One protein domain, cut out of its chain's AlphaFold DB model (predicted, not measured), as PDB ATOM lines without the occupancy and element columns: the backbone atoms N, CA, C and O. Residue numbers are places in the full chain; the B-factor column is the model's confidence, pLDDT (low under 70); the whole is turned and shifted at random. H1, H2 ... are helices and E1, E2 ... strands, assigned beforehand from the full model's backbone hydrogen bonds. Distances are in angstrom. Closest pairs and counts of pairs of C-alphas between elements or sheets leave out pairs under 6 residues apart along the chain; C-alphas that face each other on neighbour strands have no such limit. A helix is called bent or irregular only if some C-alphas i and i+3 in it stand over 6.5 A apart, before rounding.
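This is residues 6 to 103 and 231 to 265 of the 277 residues of the protein "EF-hand domain-containing protein" of Opuntia streptacantha (UniProt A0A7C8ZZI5). In the middle of this model is a small two-stranded antiparallel pair, E1 and E2, with the long helix H1 along one side of it and the shorter H2 packed on the first part of H1. On the other side are H3 and the long, bent strand E3, while the small helix H4 and long loops lie toward one end. The printed part has 133 residues, with four named helices and three named strands in the order H1, E1, H2, H3, E2, H4, E3; the class is mixed, helices and strands, and under half of the residues are in named elements. The whole is compact, with a radius of gyration of the C-alphas of 16.2 A, and spans 51 by 35 by 23 A.

Find C-alpha 6 at (6.005, -19.199, -10.381); from there H1 runs through residues 6 to 28, 32.4 A long. Next come E1, residues 36 to 39, then H2, residues 49 to 56, 10.4 A long, and H3, residues 62 to 67. Look for E2 at residues 93 to 96, beginning at C-alpha 93 at (0.763, -5.476, -28.770). After the cut come H4, residues 233 to 237, and E3, residues 251 to 264, which is 36.2 A long, bends by 70 degrees at residue 260 and ends at C-alpha 264 at (-4.658, -22.197, -47.923).

Start at E1 and E2, antiparallel neighbours at 167 degrees: N 36 and O 96 are 2.8 A apart and N 94 and O 38 are 3.0 A apart, both within hydrogen-bond range. Residues 60 to 61 also pair with residues 94 to 95 of E2, antiparallel. H1 and E1 are near each other, with 5 pairs of C-alphas within 10 A. H1 touches H2 with residues 8 to 15 alone; the closest C-alphas, of Leu 12 and Val 50, are 5.4 A apart. They run the same way at a shallow tilt of 33 degrees, only just short of steep. The closest C-alphas of H3 and E2, those of Ser 62 and Ile 93, are 5.7 A apart; those of E2 and E3, Ile 93 and Val 254, are 7.5 A apart. E3 pairs with no named strand. H4 touches no helix and is apart from E3. In H1, H2 and H3 every O i to N i+4 pair is within hydrogen-bond range; in H4 it is 0 of 1, with 2 of 2 O i to N i+3 pairs within range.

The two C-alphas farthest apart, of Glu 242 and Gln 265, are 52.3 A apart. Residues 104 to 230 are not printed, and C-alphas 103 and 231 are 34.6 A apart across this cut. Look for the long links at residues 68 to 92 and 238 to 250. The mean pLDDT of the printed part is 89.4; residues 6, 43, 100 and 264 to 265 are under 70.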
ATOM      1  N   SER A   6       7.424 -18.896 -10.596       64.31
ATOM      2  CA  SER A   6       6.005 -19.199 -10.381       64.31
ATOM      3  C   SER A   6       5.093 -18.190 -11.098       64.31
ATOM      4  O   SER A   6       4.149 -18.561 -11.789       64.31
ATOM      5  N   LEU A   7       5.437 -16.900 -11.057       79.56
ATOM      6  CA  LEU A   7       4.685 -15.845 -11.741       79.56
ATOM      7  C   LEU A   7       4.889 -15.858 -13.258       79.56
ATOM      8  O   LEU A   7       4.014 -15.406 -13.995       79.56
ATOM      9  N   SER A   8       6.026 -16.369 -13.739       84.50
ATOM     10  CA  SER A   8       6.242 -16.568 -15.177       84.50
ATOM     11  C   SER A   8       5.363 -17.697 -15.716       84.50
ATOM     12  O   SER A   8       4.797 -17.543 -16.796       84.50
ATOM     13  N   LEU A   9       5.207 -18.787 -14.956       90.12
ATOM     14  CA  LEU A   9       4.286 -19.874 -15.291       90.12
ATOM     15  C   LEU A   9       2.832 -19.392 -15.292       90.12
ATOM     16  O   LEU A   9       2.115 -19.675 -16.241       90.12
ATOM     17  N   VAL A  10       2.420 -18.586 -14.306       90.19
ATOM     18  CA  VAL A  10       1.074 -17.980 -14.277       90.19
ATOM     19  C   VAL A  10       0.781 -17.187 -15.547       90.19
ATOM     20  O   VAL A  10      -0.260 -17.384 -16.167       90.19
ATOM     21  N   ARG A  11       1.696 -16.302 -15.965       90.06
ATOM     22  CA  ARG A  11       1.506 -15.505 -17.190       90.06
ATOM     23  C   ARG A  11       1.460 -16.391 -18.432       90.06
ATOM     24  O   ARG A  11       0.686 -16.116 -19.342       90.06
ATOM     25  N   LEU A  12       2.267 -17.453 -18.467       92.25
ATOM     26  CA  LEU A  12       2.245 -18.421 -19.558       92.25
ATOM     27  C   LEU A  12       0.900 -19.165 -19.609       92.25
ATOM     28  O   LEU A  12       0.308 -19.213 -20.685       92.25
ATOM     29  N   HIS A  13       0.395 -19.672 -18.474       93.19
ATOM     30  CA  HIS A  13      -0.931 -20.302 -18.373       93.19
ATOM     31  C   HIS A  13      -2.019 -19.357 -18.878       93.19
ATOM     32  O   HIS A  13      -2.803 -19.744 -19.730       93.19
ATOM     33  N   GLN A  14      -2.023 -18.097 -18.431       93.06
ATOM     34  CA  GLN A  14      -3.015 -17.109 -18.867       93.06
ATOM     35  C   GLN A  14      -3.047 -16.956 -20.391       93.06
ATOM     36  O   GLN A  14      -4.118 -16.955 -20.994       93.06
ATOM     37  N   VAL A  15      -1.881 -16.833 -21.036       94.38
ATOM     38  CA  VAL A  15      -1.819 -16.722 -22.501       94.38
ATOM     39  C   VAL A  15      -2.262 -18.025 -23.166       94.38
ATOM     40  O   VAL A  15      -3.009 -17.982 -24.141       94.38
ATOM     41  N   TYR A  16      -1.833 -19.176 -22.648       95.50
ATOM     42  CA  TYR A  16      -2.226 -20.485 -23.168       95.50
ATOM     43  C   TYR A  16      -3.742 -20.696 -23.098       95.50
ATOM     44  O   TYR A  16      -4.353 -21.008 -24.118       95.50
ATOM     45  N   GLU A  17      -4.365 -20.417 -21.955       95.31
ATOM     46  CA  GLU A  17      -5.813 -20.496 -21.760       95.31
ATOM     47  C   GLU A  17      -6.564 -19.548 -22.699       95.31
ATOM     48  O   GLU A  17      -7.555 -19.948 -23.313       95.31
ATOM     49  N   ILE A  18      -6.097 -18.304 -22.872       95.56
ATOM     50  CA  ILE A  18      -6.693 -17.364 -23.836       95.56
ATOM     51  C   ILE A  18      -6.675 -17.972 -25.241       95.56
ATOM     52  O   ILE A  18      -7.698 -17.969 -25.927       95.56
ATOM     53  N   LEU A  19      -5.538 -18.521 -25.669       94.69
ATOM     54  CA  LEU A  19      -5.409 -19.120 -26.996       94.69
ATOM     55  C   LEU A  19      -6.269 -20.381 -27.150       94.69
ATOM     56  O   LEU A  19      -6.906 -20.531 -28.190       94.69
ATOM     57  N   GLN A  20      -6.364 -21.230 -26.124       95.56
ATOM     58  CA  GLN A  20      -7.259 -22.391 -26.124       95.56
ATOM     59  C   GLN A  20      -8.721 -21.971 -26.283       95.56
ATOM     60  O   GLN A  20      -9.444 -22.553 -27.089       95.56
ATOM     61  N   ASN A  21      -9.153 -20.938 -25.556       96.19
ATOM     62  CA  ASN A  21     -10.510 -20.410 -25.669       96.19
ATOM     63  C   ASN A  21     -10.775 -19.824 -27.061       96.19
ATOM     64  O   ASN A  21     -11.843 -20.053 -27.624       96.19
ATOM     65  N   VAL A  22      -9.805 -19.119 -27.655       93.44
ATOM     66  CA  VAL A  22      -9.938 -18.603 -29.027       93.44
ATOM     67  C   VAL A  22     -10.030 -19.741 -30.048       93.44
ATOM     68  O   VAL A  22     -10.900 -19.695 -30.916       93.44
ATOM     69  N   GLU A  23      -9.184 -20.772 -29.949       91.94
ATOM     70  CA  GLU A  23      -9.243 -21.945 -30.836       91.94
ATOM     71  C   GLU A  23     -10.568 -22.707 -30.684       91.94
ATOM     72  O   GLU A  23     -11.189 -23.075 -31.684       91.94
ATOM     73  N   ALA A  24     -11.031 -22.908 -29.446       93.69
ATOM     74  CA  ALA A  24     -12.305 -23.557 -29.154       93.69
ATOM     75  C   ALA A  24     -13.481 -22.768 -29.742       93.69
ATOM     76  O   ALA A  24     -14.300 -23.346 -30.454       93.69
ATOM     77  N   TYR A  25     -13.507 -21.450 -29.534       94.25
ATOM     78  CA  TYR A  25     -14.528 -20.560 -30.081       94.25
ATOM     79  C   TYR A  25     -14.549 -20.583 -31.616       94.25
ATOM     80  O   TYR A  25     -15.605 -20.725 -32.234       94.25
ATOM     81  N   GLN A  26     -13.379 -20.500 -32.259       90.56
ATOM     82  CA  GLN A  26     -13.275 -20.596 -33.717       90.56
ATOM     83  C   GLN A  26     -13.808 -21.938 -34.234       90.56
ATOM     84  O   GLN A  26     -14.548 -21.964 -35.216       90.56
ATOM     85  N   LYS A  27     -13.474 -23.045 -33.560       90.56
ATOM     86  CA  LYS A  27     -13.938 -24.387 -33.927       90.56
ATOM     87  C   LYS A  27     -15.449 -24.544 -33.746       90.56
ATOM     88  O   LYS A  27     -16.112 -25.029 -34.660       90.56
ATOM     89  N   GLU A  28     -15.985 -24.129 -32.600       95.31
ATOM     90  CA  GLU A  28     -17.416 -24.201 -32.276       95.31
ATOM     91  C   GLU A  28     -18.262 -23.451 -33.311       95.31
ATOM     92  O   GLU A  28     -19.259 -23.972 -33.813       95.31
ATOM     93  N   HIS A  29     -17.806 -22.266 -33.713       92.88
ATOM     94  CA  HIS A  29     -18.501 -21.420 -34.677       92.88
ATOM     95  C   HIS A  29     -18.080 -21.645 -36.137       92.88
ATOM     96  O   HIS A  29     -18.502 -20.887 -37.011       92.88
ATOM     97  N   LYS A  30     -17.276 -22.679 -36.427       88.81
ATOM     98  CA  LYS A  30     -16.769 -23.001 -37.777       88.81
ATOM     99  C   LYS A  30     -16.128 -21.794 -38.478       88.81
ATOM    100  O   LYS A  30     -16.278 -21.601 -39.686       88.81
ATOM    101  N   LEU A  31     -15.434 -20.957 -37.711       85.44
ATOM    102  CA  LEU A  31     -14.740 -19.787 -38.230       85.44
ATOM    103  C   LEU A  31     -13.467 -20.225 -38.952       85.44
ATOM    104  O   LEU A  31     -12.744 -21.119 -38.513       85.44
ATOM    105  N   ASN A  32     -13.168 -19.549 -40.058       80.56
ATOM    106  CA  ASN A  32     -11.851 -19.648 -40.673       80.56
ATOM    107  C   ASN A  32     -10.786 -19.051 -39.742       80.56
ATOM    108  O   ASN A  32     -11.102 -18.331 -38.795       80.56
ATOM    109  N   SER A  33      -9.511 -19.306 -40.044       81.62
ATOM    110  CA  SER A  33      -8.405 -18.645 -39.346       81.62
ATOM    111  C   SER A  33      -8.575 -17.122 -39.435       81.62
ATOM    112  O   SER A  33      -8.626 -16.553 -40.531       81.62
ATOM    113  N   MET A  34      -8.725 -16.492 -38.271       87.31
ATOM    114  CA  MET A  34      -8.954 -15.059 -38.096       87.31
ATOM    115  C   MET A  34      -7.701 -14.406 -37.510       87.31
ATOM    116  O   MET A  34      -6.984 -15.058 -36.746       87.31
ATOM    117  N   PRO A  35      -7.438 -13.125 -37.817       93.06
ATOM    118  CA  PRO A  35      -6.370 -12.399 -37.158       93.06
ATOM    119  C   PRO A  35      -6.667 -12.269 -35.660       93.06
ATOM    120  O   PRO A  35      -7.792 -11.963 -35.265       93.06
ATOM    121  N   ILE A  36      -5.649 -12.480 -34.832       94.50
ATOM    122  CA  ILE A  36      -5.714 -12.348 -33.377       94.50
ATOM    123  C   ILE A  36      -4.807 -11.194 -32.966       94.50
ATOM    124  O   ILE A  36      -3.629 -11.158 -33.320       94.50
ATOM    125  N   MET A  37      -5.358 -10.266 -32.189       95.56
ATOM    126  CA  MET A  37      -4.597  -9.219 -31.520       95.56
ATOM    127  C   MET A  37      -4.623  -9.475 -30.021       95.56
ATOM    128  O   MET A  37      -5.699  -9.591 -29.438       95.56
ATOM    129  N   LEU A  38      -3.447  -9.554 -29.401       94.94
ATOM    130  CA  LEU A  38      -3.329  -9.714 -27.957       94.94
ATOM    131  C   LEU A  38      -2.724  -8.447 -27.352       94.94
ATOM    132  O   LEU A  38      -1.586  -8.075 -27.653       94.94
ATOM    133  N   CYS A  39      -3.506  -7.809 -26.485       91.44
ATOM    134  CA  CYS A  39      -3.128  -6.641 -25.703       91.44
ATOM    135  C   CYS A  39      -3.276  -7.014 -24.230       91.44
ATOM    136  O   CYS A  39      -4.372  -7.368 -23.799       91.44
ATOM    137  N   GLY A  40      -2.198  -6.954 -23.462       84.38
ATOM    138  CA  GLY A  40      -2.244  -7.366 -22.069       84.38
ATOM    139  C   GLY A  40      -0.894  -7.245 -21.391       84.38
ATOM    140  O   GLY A  40       0.145  -7.138 -22.043       84.38
ATOM    141  N   ASP A  41      -0.932  -7.280 -20.068       80.25
ATOM    142  CA  ASP A  41       0.236  -7.096 -19.216       80.25
ATOM    143  C   ASP A  41       0.906  -8.440 -18.875       80.25
ATOM    144  O   ASP A  41       0.958  -8.880 -17.726       80.25
ATOM    145  N   TRP A  42       1.391  -9.151 -19.899       81.38
ATOM    146  CA  TRP A  42       2.068 -10.445 -19.711       81.38
ATOM    147  C   TRP A  42       3.573 -10.324 -19.429       81.38
ATOM    148  O   TRP A  42       4.255 -11.346 -19.335       81.38
ATOM    149  N   ASN A  43       4.075  -9.091 -19.272       66.12
ATOM    150  CA  ASN A  43       5.386  -8.701 -18.743       66.12
ATOM    151  C   ASN A  43       6.490  -9.760 -18.877       66.12
ATOM    152  O   ASN A  43       6.795 -10.504 -17.935       66.12
ATOM    153  N   GLY A  44       7.143  -9.794 -20.034       77.12
ATOM    154  CA  GLY A  44       8.337 -10.598 -20.263       77.12
ATOM    155  C   GLY A  44       9.163  -9.983 -21.378       77.12
ATOM    156  O   GLY A  44       8.618  -9.626 -22.411       77.12
ATOM    157  N   SER A  45      10.475  -9.850 -21.184       86.31
ATOM    158  CA  SER A  45      11.355  -9.358 -22.251       86.31
ATOM    159  C   SER A  45      11.358 -10.317 -23.444       86.31
ATOM    160  O   SER A  45      10.898 -11.455 -23.335       86.31
ATOM    161  N   LYS A  46      11.999  -9.925 -24.553       88.44
ATOM    162  CA  LYS A  46      12.203 -10.813 -25.714       88.44
ATOM    163  C   LYS A  46      12.888 -12.151 -25.380       88.44
ATOM    164  O   LYS A  46      12.818 -13.108 -26.139       88.44
ATOM    165  N   ARG A  47      13.556 -12.237 -24.224       86.38
ATOM    166  CA  ARG A  47      14.207 -13.460 -23.726       86.38
ATOM    167  C   ARG A  47      13.303 -14.316 -22.830       86.38
ATOM    168  O   ARG A  47      13.684 -15.438 -22.504       86.38
ATOM    169  N   GLY A  48      12.153 -13.793 -22.409       88.38
ATOM    170  CA  GLY A  48      11.221 -14.444 -21.493       88.38
ATOM    171  C   GLY A  48      10.392 -15.553 -22.145       88.38
ATOM    172  O   GLY A  48      10.195 -15.576 -23.358       88.38
ATOM    173  N   HIS A  49       9.878 -16.464 -21.316       91.06
ATOM    174  CA  HIS A  49       9.127 -17.642 -21.766       91.06
ATOM    175  C   HIS A  49       7.826 -17.284 -22.492       91.06
ATOM    176  O   HIS A  49       7.546 -17.864 -23.533       91.06
ATOM    177  N   VAL A  50       7.076 -16.288 -22.007       92.00
ATOM    178  CA  VAL A  50       5.827 -15.850 -22.660       92.00
ATOM    179  C   VAL A  50       6.091 -15.284 -24.055       92.00
ATOM    180  O   VAL A  50       5.391 -15.636 -25.001       92.00
ATOM    181  N   TYR A  51       7.131 -14.453 -24.200       92.44
ATOM    182  CA  TYR A  51       7.530 -13.911 -25.500       92.44
ATOM    183  C   TYR A  51       7.857 -15.046 -26.474       92.44
ATOM    184  O   TYR A  51       7.267 -15.126 -27.546       92.44
ATOM    185  N   LYS A  52       8.744 -15.967 -26.076       92.50
ATOM    186  CA  LYS A  52       9.141 -17.114 -26.907       92.50
ATOM    187  C   LYS A  52       7.957 -18.013 -27.269       92.50
ATOM    188  O   LYS A  52       7.839 -18.421 -28.418       92.50
ATOM    189  N   PHE A  53       7.049 -18.264 -26.326       94.38
ATOM    190  CA  PHE A  53       5.834 -19.037 -26.574       94.38
ATOM    191  C   PHE A  53       4.954 -18.388 -27.648       94.38
ATOM    192  O   PHE A  53       4.604 -19.044 -28.629       94.38
ATOM    193  N   LEU A  54       4.670 -17.087 -27.529       93.94
ATOM    194  CA  LEU A  54       3.905 -16.343 -28.534       93.94
ATOM    195  C   LEU A  54       4.600 -16.354 -29.904       93.94
ATOM    196  O   LEU A  54       3.947 -16.604 -30.918       93.94
ATOM    197  N   ARG A  55       5.928 -16.175 -29.942       93.44
ATOM    198  CA  ARG A  55       6.724 -16.299 -31.176       93.44
ATOM    199  C   ARG A  55       6.601 -17.688 -31.808       93.44
ATOM    200  O   ARG A  55       6.386 -17.766 -33.013       93.44
ATOM    201  N   SER A  56       6.653 -18.760 -31.012       92.38
ATOM    202  CA  SER A  56       6.490 -20.142 -31.501       92.38
ATOM    203  C   SER A  56       5.104 -20.404 -32.111       92.38
ATOM    204  O   SER A  56       4.944 -21.268 -32.969       92.38
ATOM    205  N   GLN A  57       4.100 -19.623 -31.698       92.69
ATOM    206  CA  GLN A  57       2.739 -19.646 -32.236       92.69
ATOM    207  C   GLN A  57       2.547 -18.692 -33.431       92.69
ATOM    208  O   GLN A  57       1.437 -18.565 -33.949       92.69
ATOM    209  N   GLY A  58       3.616 -18.033 -33.889       92.56
ATOM    210  CA  GLY A  58       3.614 -17.141 -35.048       92.56
ATOM    211  C   GLY A  58       3.194 -15.701 -34.751       92.56
ATOM    212  O   GLY A  58       3.024 -14.920 -35.688       92.56
ATOM    213  N   PHE A  59       3.018 -15.323 -33.481       94.38
ATOM    214  CA  PHE A  59       2.732 -13.933 -33.133       94.38
ATOM    215  C   PHE A  59       3.953 -13.047 -33.381       94.38
ATOM    216  O   PHE A  59       5.095 -13.415 -33.098       94.38
ATOM    217  N   VAL A  60       3.700 -11.827 -33.841       94.50
ATOM    218  CA  VAL A  60       4.718 -10.790 -34.011       94.50
ATOM    219  C   VAL A  60       4.435  -9.601 -33.104       94.50
ATOM    220  O   VAL A  60       3.284  -9.241 -32.856       94.50
ATOM    221  N   SER A  61       5.502  -8.977 -32.612       95.25
ATOM    222  CA  SER A  61       5.425  -7.689 -31.926       95.25
ATOM    223  C   SER A  61       5.082  -6.615 -32.951       95.25
ATOM    224  O   SER A  61       5.810  -6.419 -33.929       95.25
ATOM    225  N   SER A  62       3.970  -5.911 -32.745       96.50
ATOM    226  CA  SER A  62       3.562  -4.857 -33.673       96.50
ATOM    227  C   SER A  62       4.537  -3.680 -33.649       96.50
ATOM    228  O   SER A  62       4.808  -3.093 -34.692       96.50
ATOM    229  N   TYR A  63       5.120  -3.375 -32.484       95.69
ATOM    230  CA  TYR A  63       6.139  -2.332 -32.374       95.69
ATOM    231  C   TYR A  63       7.380  -2.674 -33.197       95.69
ATOM    232  O   TYR A  63       7.825  -1.862 -34.006       95.69
ATOM    233  N   ASP A  64       7.885  -3.900 -33.064       95.06
ATOM    234  CA  ASP A  64       9.051  -4.334 -33.832       95.06
ATOM    235  C   ASP A  64       8.739  -4.423 -35.331       95.06
ATOM    236  O   ASP A  64       9.571  -4.055 -36.154       95.06
ATOM    237  N   THR A  65       7.519  -4.828 -35.696       96.31
ATOM    238  CA  THR A  65       7.071  -4.866 -37.097       96.31
ATOM    239  C   THR A  65       7.059  -3.471 -37.726       96.31
ATOM    240  O   THR A  65       7.554  -3.302 -38.837       96.31
ATOM    241  N   ALA A  66       6.534  -2.461 -37.023       97.00
ATOM    242  CA  ALA A  66       6.489  -1.084 -37.520       97.00
ATOM    243  C   ALA A  66       7.889  -0.475 -37.709       97.00
ATOM    244  O   ALA A  66       8.107   0.291 -38.644       97.00
ATOM    245  N   HIS A  67       8.836  -0.845 -36.843       95.38
ATOM    246  CA  HIS A  67      10.199  -0.309 -36.833       95.38
ATOM    247  C   HIS A  67      11.229  -1.194 -37.543       95.38
ATOM    248  O   HIS A  67      12.404  -0.834 -37.590       95.38
ATOM    249  N   GLN A  68      10.803  -2.337 -38.093       95.19
ATOM    250  CA  GLN A  68      11.673  -3.334 -38.725       95.19
ATOM    251  C   GLN A  68      12.786  -3.832 -37.785       95.19
ATOM    252  O   GLN A  68      13.939  -3.992 -38.181       95.19
ATOM    253  N   TYR A  69      12.440  -4.059 -36.519       93.88
ATOM    254  CA  TYR A  69      13.363  -4.560 -35.504       93.88
ATOM    255  C   TYR A  69      13.355  -6.081 -35.427       93.88
ATOM    256  O   TYR A  69      12.309  -6.729 -35.495       93.88
ATOM    257  N   ALA A  70      14.540  -6.648 -35.218       90.81
ATOM    258  CA  ALA A  70      14.713  -8.054 -34.904       90.81
ATOM    259  C   ALA A  70      14.696  -8.289 -33.383       90.81
ATOM    260  O   ALA A  70      14.709  -7.363 -32.562       90.81
ATOM    261  N   ASP A  71      14.720  -9.556 -32.971       85.56
ATOM    262  CA  ASP A  71      14.834  -9.909 -31.550       85.56
ATOM    263  C   ASP A  71      16.167  -9.436 -30.937       85.56
ATOM    264  O   ASP A  71      16.219  -9.096 -29.754       85.56
ATOM    265  N   ALA A  72      17.222  -9.310 -31.752       87.25
ATOM    266  CA  ALA A  72      18.516  -8.748 -31.352       87.25
ATOM    267  C   ALA A  72      18.440  -7.254 -30.965       87.25
ATOM    268  O   ALA A  72      19.236  -6.774 -30.154       87.25
ATOM    269  N   ASP A  73      17.440  -6.529 -31.468       86.00
ATOM    270  CA  ASP A  73      17.237  -5.098 -31.222       86.00
ATOM    271  C   ASP A  73      16.466  -4.811 -29.918       86.00
ATOM    272  O   ASP A  73      15.970  -3.705 -29.711       86.00
ATOM    273  N   ALA A  74      16.374  -5.784 -29.003       80.25
ATOM    274  CA  ALA A  74      15.621  -5.686 -27.744       80.25
ATOM    275  C   ALA A  74      15.997  -4.495 -26.837       80.25
ATOM    276  O   ALA A  74      15.262  -4.185 -25.906       80.25
ATOM    277  N   HIS A  75      17.151  -3.868 -27.066       84.06
ATOM    278  CA  HIS A  75      17.678  -2.755 -26.276       84.06
ATOM    279  C   HIS A  75      17.359  -1.376 -26.876       84.06
ATOM    280  O   HIS A  75      17.694  -0.364 -26.264       84.06
ATOM    281  N   ARG A  76      16.751  -1.313 -28.071       87.19
ATOM    282  CA  ARG A  76      16.496  -0.043 -28.769       87.19
ATOM    283  C   ARG A  76      15.397   0.795 -28.127       87.19
ATOM    284  O   ARG A  76      15.414   2.009 -28.269       87.19
ATOM    285  N   TRP A  77      14.471   0.157 -27.423       92.69
ATOM    286  CA  TRP A  77      13.350   0.809 -26.763       92.69
ATOM    287  C   TRP A  77      13.134   0.212 -25.378       92.69
ATOM    288  O   TRP A  77      13.506  -0.930 -25.099       92.69
ATOM    289  N   ILE A  78      12.525   1.001 -24.503       93.12
ATOM    290  CA  ILE A  78      12.080   0.562 -23.184       93.12
ATOM    291  C   ILE A  78      10.605   0.899 -23.028       93.12
ATOM    292  O   ILE A  78      10.098   1.806 -23.680       93.12
ATOM    293  N   SER A  79       9.911   0.174 -22.167       92.69
ATOM    294  CA  SER A  79       8.509   0.455 -21.863       92.69
ATOM    295  C   SER A  79       8.200   0.393 -20.380       92.69
ATOM    296  O   SER A  79       7.202   0.947 -19.956       92.69
ATOM    297  N   HIS A  80       9.072  -0.197 -19.573       90.62
ATOM    298  CA  HIS A  80       8.840  -0.352 -18.152       90.62
ATOM    299  C   HIS A  80      10.122  -0.126 -17.362       90.62
ATOM    300  O   HIS A  80      11.202  -0.578 -17.763       90.62
ATOM    301  N   ARG A  81       9.991   0.493 -16.189       88.81
ATOM    302  CA  ARG A  81      11.033   0.490 -15.161       88.81
ATOM    303  C   ARG A  81      10.569  -0.356 -13.998       88.81
ATOM    304  O   ARG A  81       9.675   0.033 -13.260       88.81
ATOM    305  N   ASN A  82      11.192  -1.509 -13.808       84.56
ATOM    306  CA  ASN A  82      10.745  -2.437 -12.783       84.56
ATOM    307  C   ASN A  82      11.062  -1.941 -11.361       84.56
ATOM    308  O   ASN A  82      11.803  -0.983 -11.153       84.56
ATOM    309  N   HIS A  83      10.522  -2.640 -10.362       80.44
ATOM    310  CA  HIS A  83      10.722  -2.345  -8.937       80.44
ATOM    311  C   HIS A  83      12.187  -2.379  -8.453       80.44
ATOM    312  O   HIS A  83      12.476  -1.840  -7.390       80.44
ATOM    313  N   LEU A  84      13.106  -2.989  -9.214       82.88
ATOM    314  CA  LEU A  84      14.552  -2.973  -8.946       82.88
ATOM    315  C   LEU A  84      15.254  -1.785  -9.626       82.88
ATOM    316  O   LEU A  84      16.472  -1.666  -9.564       82.88
ATOM    317  N   GLY A  85      14.502  -0.920 -10.309       85.19
ATOM    318  CA  GLY A  85      15.017   0.226 -11.047       85.19
ATOM    319  C   GLY A  85      15.523  -0.097 -12.452       85.19
ATOM    320  O   GLY A  85      15.934   0.836 -13.145       85.19
ATOM    321  N   ASN A  86      15.458  -1.359 -12.896       86.31
ATOM    322  CA  ASN A  86      15.922  -1.759 -14.225       86.31
ATOM    323  C   ASN A  86      14.909  -1.343 -15.292       86.31
ATOM    324  O   ASN A  86      13.713  -1.609 -15.163       86.31
ATOM    325  N   ILE A  87      15.413  -0.758 -16.373       88.88
ATOM    326  CA  ILE A  87      14.637  -0.419 -17.566       88.88
ATOM    327  C   ILE A  87      14.547  -1.621 -18.505       88.88
ATOM    328  O   ILE A  87      15.520  -2.351 -18.700       88.88
ATOM    329  N   CYS A  88      13.371  -1.854 -19.075       88.00
ATOM    330  CA  CYS A  88      13.114  -3.012 -19.920       88.00
ATOM    331  C   CYS A  88      12.004  -2.739 -20.943       88.00
ATOM    332  O   CYS A  88      11.041  -2.037 -20.649       88.00
ATOM    333  N   GLY A  89      12.151  -3.286 -22.153       89.88
ATOM    334  CA  GLY A  89      11.083  -3.366 -23.152       89.88
ATOM    335  C   GLY A  89      10.282  -4.648 -22.944       89.88
ATOM    336  O   GLY A  89      10.805  -5.746 -23.165       89.88
ATOM    337  N   VAL A  90       9.059  -4.512 -22.436       89.50
ATOM    338  CA  VAL A  90       8.213  -5.644 -22.005       89.50
ATOM    339  C   VAL A  90       6.742  -5.501 -22.390       89.50
ATOM    340  O   VAL A  90       6.007  -6.483 -22.299       89.50
ATOM    341  N   ASP A  91       6.322  -4.318 -22.837       90.38
ATOM    342  CA  ASP A  91       4.945  -4.033 -23.227       90.38
ATOM    343  C   ASP A  91       4.797  -4.214 -24.734       90.38
ATOM    344  O   ASP A  91       5.387  -3.485 -25.536       90.38
ATOM    345  N   PHE A  92       4.002  -5.205 -25.124       93.00
ATOM    346  CA  PHE A  92       3.804  -5.580 -26.517       93.00
ATOM    347  C   PHE A  92       2.318  -5.561 -26.866       93.00
ATOM    348  O   PHE A  92       1.469  -5.983 -26.084       93.00
ATOM    349  N   ILE A  93       2.020  -5.149 -28.096       95.62
ATOM    350  CA  ILE A  93       0.763  -5.476 -28.770       95.62
ATOM    351  C   ILE A  93       1.102  -6.523 -29.820       95.62
ATOM    352  O   ILE A  93       1.834  -6.248 -30.778       95.62
ATOM    353  N   TRP A  94       0.593  -7.730 -29.620       96.00
ATOM    354  CA  TRP A  94       0.894  -8.870 -30.469       96.00
ATOM    355  C   TRP A  94      -0.126  -9.002 -31.585       96.00
ATOM    356  O   TRP A  94      -1.326  -8.866 -31.350       96.00
ATOM    357  N   LEU A  95       0.356  -9.319 -32.781       96.25
ATOM    358  CA  LEU A  95      -0.474  -9.635 -33.932       96.25
ATOM    359  C   LEU A  95      -0.151 -11.047 -34.413       96.25
ATOM    360  O   LEU A  95       1.005 -11.369 -34.672       96.25
ATOM    361  N   LEU A  96      -1.180 -11.861 -34.591       94.50
ATOM    362  CA  LEU A  96      -1.126 -13.076 -35.383       94.50
ATOM    363  C   LEU A  96      -2.099 -12.914 -36.540       94.50
ATOM    364  O   LEU A  96      -3.303 -12.807 -36.330       94.50
ATOM    365  N   ASN A  97      -1.585 -12.904 -37.762       93.81
ATOM    366  CA  ASN A  97      -2.433 -13.000 -38.942       93.81
ATOM    367  C   ASN A  97      -2.804 -14.460 -39.224       93.81
ATOM    368  O   ASN A  97      -2.083 -15.360 -38.785       93.81
ATOM    369  N   PRO A  98      -3.889 -14.705 -39.980       89.81
ATOM    370  CA  PRO A  98      -4.272 -16.049 -40.381       89.81
ATOM    371  C   PRO A  98      -3.102 -16.822 -41.000       89.81
ATOM    372  O   PRO A  98      -2.593 -16.457 -42.059       89.81
ATOM    373  N   ASN A  99      -2.691 -17.898 -40.335       79.69
ATOM    374  CA  ASN A  99      -1.662 -18.820 -40.795       79.69
ATOM    375  C   ASN A  99      -2.098 -20.247 -40.446       79.69
ATOM    376  O   ASN A  99      -2.674 -20.482 -39.383       79.69
ATOM    377  N   ARG A 100      -1.860 -21.187 -41.360       65.31
ATOM    378  CA  ARG A 100      -2.259 -22.590 -41.218       65.31
ATOM    379  C   ARG A 100      -1.115 -23.515 -40.848       65.31
ATOM    380  O   ARG A 100      -1.372 -24.552 -40.248       65.31
ATOM    381  N   ASP A 101       0.120 -23.112 -41.117       72.38
ATOM    382  CA  ASP A 101       1.302 -23.887 -40.753       72.38
ATOM    383  C   ASP A 101       1.764 -23.449 -39.360       72.38
ATOM    384  O   ASP A 101       2.790 -22.788 -39.186       72.38
ATOM    385  N   ARG A 102       0.936 -23.757 -38.354       80.38
ATOM    386  CA  ARG A 102       1.224 -23.475 -36.948       80.38
ATOM    387  C   ARG A 102       1.413 -24.769 -36.180       80.38
ATOM    388  O   ARG A 102       0.663 -25.730 -36.331       80.38
ATOM    389  N   LYS A 103       2.406 -24.754 -35.300       87.56
ATOM    390  CA  LYS A 103       2.605 -25.797 -34.306       87.56
ATOM    391  C   LYS A 103       1.376 -25.924 -33.408       87.56
ATOM    392  O   LYS A 103       0.817 -24.912 -32.986       87.56
ATOM    393  N   PHE A 231       4.704   6.182 -25.819       94.31
ATOM    394  CA  PHE A 231       4.634   7.475 -25.156       94.31
ATOM    395  C   PHE A 231       5.068   7.370 -23.685       94.31
ATOM    396  O   PHE A 231       4.557   6.497 -22.970       94.31
ATOM    397  N   PRO A 232       5.943   8.279 -23.216       94.19
ATOM    398  CA  PRO A 232       6.515   9.416 -23.950       94.19
ATOM    399  C   PRO A 232       7.673   9.011 -24.876       94.19
ATOM    400  O   PRO A 232       8.305   7.979 -24.682       94.19
ATOM    401  N   THR A 233       7.955   9.827 -25.895       93.44
ATOM    402  CA  THR A 233       8.855   9.458 -27.011       93.44
ATOM    403  C   THR A 233      10.312   9.217 -26.604       93.44
ATOM    404  O   THR A 233      11.087   8.637 -27.362       93.44
ATOM    405  N   GLU A 234      10.734   9.648 -25.411       93.69
ATOM    406  CA  GLU A 234      12.098   9.383 -24.939       93.69
ATOM    407  C   GLU A 234      12.345   7.887 -24.693       93.69
ATOM    408  O   GLU A 234      13.480   7.421 -24.841       93.69
ATOM    409  N   VAL A 235      11.294   7.117 -24.390       94.44
ATOM    410  CA  VAL A 235      11.397   5.672 -24.137       94.44
ATOM    411  C   VAL A 235      11.720   4.880 -25.406       94.44
ATOM    412  O   VAL A 235      12.393   3.850 -25.343       94.44
ATOM    413  N   GLU A 236      11.373   5.422 -26.577       94.06
ATOM    414  CA  GLU A 236      11.773   4.899 -27.891       94.06
ATOM    415  C   GLU A 236      13.277   5.067 -28.149       94.06
ATOM    416  O   GLU A 236      13.828   4.446 -29.050       94.06
ATOM    417  N   LYS A 237      13.955   5.898 -27.346       90.88
ATOM    418  CA  LYS A 237      15.409   6.117 -27.368       90.88
ATOM    419  C   LYS A 237      16.108   5.443 -26.184       90.88
ATOM    420  O   LYS A 237      17.248   5.785 -25.871       90.88
ATOM    421  N   GLY A 238      15.411   4.547 -25.482       89.06
ATOM    422  CA  GLY A 238      15.931   3.842 -24.312       89.06
ATOM    423  C   GLY A 238      16.117   4.718 -23.070       89.06
ATOM    424  O   GLY A 238      16.857   4.334 -22.165       89.06
ATOM    425  N   LYS A 239      15.480   5.895 -23.004       90.56
ATOM    426  CA  LYS A 239      15.569   6.805 -21.852       90.56
ATOM    427  C   LYS A 239      14.285   6.767 -21.037       90.56
ATOM    428  O   LYS A 239      13.204   6.937 -21.590       90.56
ATOM    429  N   TRP A 240      14.404   6.543 -19.729       92.19
ATOM    430  CA  TRP A 240      13.237   6.539 -18.848       92.19
ATOM    431  C   TRP A 240      12.864   7.970 -18.448       92.19
ATOM    432  O   TRP A 240      13.772   8.719 -18.079       92.19
ATOM    433  N   PRO A 241      11.581   8.366 -18.503       90.94
ATOM    434  CA  PRO A 241      11.176   9.737 -18.214       90.94
ATOM    435  C   PRO A 241      11.366  10.066 -16.733       90.94
ATOM    436  O   PRO A 241      11.056   9.249 -15.868       90.94
ATOM    437  N   GLU A 242      11.823  11.281 -16.422       88.94
ATOM    438  CA  GLU A 242      12.007  11.730 -15.031       88.94
ATOM    439  C   GLU A 242      10.683  11.844 -14.266       88.94
ATOM    440  O   GLU A 242      10.647  11.676 -13.050       88.94
ATOM    441  N   SER A 243       9.583  12.089 -14.982       88.25
ATOM    442  CA  SER A 243       8.232  12.149 -14.421       88.25
ATOM    443  C   SER A 243       7.638  10.778 -14.086       88.25
ATOM    444  O   SER A 243       6.576  10.727 -13.470       88.25
ATOM    445  N   TYR A 244       8.287   9.679 -14.491       87.00
ATOM    446  CA  TYR A 244       7.795   8.317 -14.293       87.00
ATOM    447  C   TYR A 244       8.451   7.674 -13.063       87.00
ATOM    448  O   TYR A 244       9.673   7.665 -12.893       87.00
ATOM    449  N   SER A 245       7.619   7.071 -12.223       86.19
ATOM    450  CA  SER A 245       7.986   6.350 -11.009       86.19
ATOM    451  C   SER A 245       8.447   4.914 -11.288       86.19
ATOM    452  O   SER A 245       8.453   4.417 -12.418       86.19
ATOM    453  N   LEU A 246       8.879   4.223 -10.228       83.06
ATOM    454  CA  LEU A 246       9.128   2.785 -10.288       83.06
ATOM    455  C   LEU A 246       7.822   2.039 -10.563       83.06
ATOM    456  O   LEU A 246       6.806   2.287  -9.925       83.06
ATOM    457  N   SER A 247       7.908   1.034 -11.425       83.19
ATOM    458  CA  SER A 247       6.803   0.213 -11.924       83.19
ATOM    459  C   SER A 247       5.845   0.907 -12.894       83.19
ATOM    460  O   SER A 247       4.863   0.283 -13.283       83.19
ATOM    461  N   ASP A 248       6.135   2.134 -13.333       88.31
ATOM    462  CA  ASP A 248       5.351   2.769 -14.393       88.31
ATOM    463  C   ASP A 248       5.591   2.089 -15.748       88.31
ATOM    464  O   ASP A 248       6.631   1.466 -15.990       88.31
ATOM    465  N   HIS A 249       4.608   2.233 -16.637       90.69
ATOM    466  CA  HIS A 249       4.631   1.709 -17.998       90.69
ATOM    467  C   HIS A 249       4.436   2.844 -19.007       90.69
ATOM    468  O   HIS A 249       3.556   3.696 -18.865       90.69
ATOM    469  N   ALA A 250       5.254   2.848 -20.053       92.50
ATOM    470  CA  ALA A 250       5.056   3.656 -21.239       92.50
ATOM    471  C   ALA A 250       3.875   3.100 -22.037       92.50
ATOM    472  O   ALA A 250       3.694   1.891 -22.180       92.50
ATOM    473  N   ARG A 251       3.069   3.997 -22.599       93.44
ATOM    474  CA  ARG A 251       1.888   3.601 -23.360       93.44
ATOM    475  C   ARG A 251       2.289   3.227 -24.779       93.44
ATOM    476  O   ARG A 251       2.702   4.097 -25.540       93.44
ATOM    477  N   LEU A 252       2.068   1.973 -25.162       95.06
ATOM    478  CA  LEU A 252       2.173   1.522 -26.549       95.06
ATOM    479  C   LEU A 252       0.853   1.760 -27.297       95.06
ATOM    480  O   LEU A 252      -0.210   1.329 -26.856       95.06
ATOM    481  N   THR A 253       0.916   2.435 -28.444       96.56
ATOM    482  CA  THR A 253      -0.217   2.617 -29.363       96.56
ATOM    483  C   THR A 253       0.160   2.110 -30.746       96.56
ATOM    484  O   THR A 253       1.241   2.414 -31.237       96.56
ATOM    485  N   VAL A 254      -0.730   1.353 -31.389       97.56
ATOM    486  CA  VAL A 254      -0.481   0.755 -32.707       97.56
ATOM    487  C   VAL A 254      -1.638   1.054 -33.651       97.56
ATOM    488  O   VAL A 254      -2.804   0.972 -33.270       97.56
ATOM    489  N   VAL A 255      -1.304   1.383 -34.898       98.06
ATOM    490  CA  VAL A 255      -2.249   1.604 -35.993       98.06
ATOM    491  C   VAL A 255      -2.177   0.422 -36.953       98.06
ATOM    492  O   VAL A 255      -1.126   0.140 -37.530       98.06
ATOM    493  N   PHE A 256      -3.315  -0.234 -37.163       97.75
ATOM    494  CA  PHE A 256      -3.463  -1.338 -38.107       97.75
ATOM    495  C   PHE A 256      -4.267  -0.902 -39.332       97.75
ATOM    496  O   PHE A 256      -5.102   0.000 -39.265       97.75
ATOM    497  N   SER A 257      -4.048  -1.566 -40.464       97.44
ATOM    498  CA  SER A 257      -4.957  -1.500 -41.612       97.44
ATOM    499  C   SER A 257      -5.342  -2.901 -42.057       97.44
ATOM    500  O   SER A 257      -4.462  -3.765 -42.092       97.44
ATOM    501  N   PRO A 258      -6.612  -3.136 -42.425       96.31
ATOM    502  CA  PRO A 258      -7.016  -4.413 -42.984       96.31
ATOM    503  C   PRO A 258      -6.305  -4.640 -44.318       96.31
ATOM    504  O   PRO A 258      -6.161  -3.725 -45.132       96.31
ATOM    505  N   VAL A 259      -5.872  -5.873 -44.543       94.38
ATOM    506  CA  VAL A 259      -5.273  -6.321 -45.800       94.38
ATOM    507  C   VAL A 259      -5.900  -7.640 -46.215       94.38
ATOM    508  O   VAL A 259      -6.223  -8.476 -45.373       94.38
ATOM    509  N   ARG A 260      -6.076  -7.838 -47.524       91.88
ATOM    510  CA  ARG A 260      -6.425  -9.155 -48.052       91.88
ATOM    511  C   ARG A 260      -5.157  -9.975 -48.198       91.88
ATOM    512  O   ARG A 260      -4.186  -9.493 -48.777       91.88
ATOM    513  N   MET A 261      -5.182 -11.201 -47.701       88.25
ATOM    514  CA  MET A 261      -4.050 -12.113 -47.801       88.25
ATOM    515  C   MET A 261      -4.511 -13.532 -48.140       88.25
ATOM    516  O   MET A 261      -5.634 -13.910 -47.791       88.25
ATOM    517  N   PRO A 262      -3.687 -14.310 -48.860       81.56
ATOM    518  CA  PRO A 262      -4.010 -15.693 -49.168       81.56
ATOM    519  C   PRO A 262      -3.956 -16.553 -47.901       81.56
ATOM    520  O   PRO A 262      -3.066 -16.398 -47.070       81.56
ATOM    521  N   CYS A 263      -4.894 -17.488 -47.776       74.44
ATOM    522  CA  CYS A 263      -4.900 -18.523 -46.747       74.44
ATOM    523  C   CYS A 263      -5.321 -19.859 -47.387       74.44
ATOM    524  O   CYS A 263      -6.343 -19.939 -48.066       74.44
ATOM    525  N   SER A 264      -4.519 -20.908 -47.223       62.72
ATOM    526  CA  SER A 264      -4.658 -22.197 -47.923       62.72
ATOM    527  C   SER A 264      -5.737 -23.107 -47.321       62.72
ATOM    528  O   SER A 264      -5.503 -23.695 -46.284       62.72
ATOM    529  N   GLN A 265      -6.906 -23.324 -47.931       55.16
ATOM    530  CA  GLN A 265      -7.866 -24.276 -47.337       55.16
ATOM    531  C   GLN A 265      -7.318 -25.716 -47.249       55.16
ATOM    532  O   GLN A 265      -6.691 -26.204 -48.185       55.16
TER     533      GLN A 265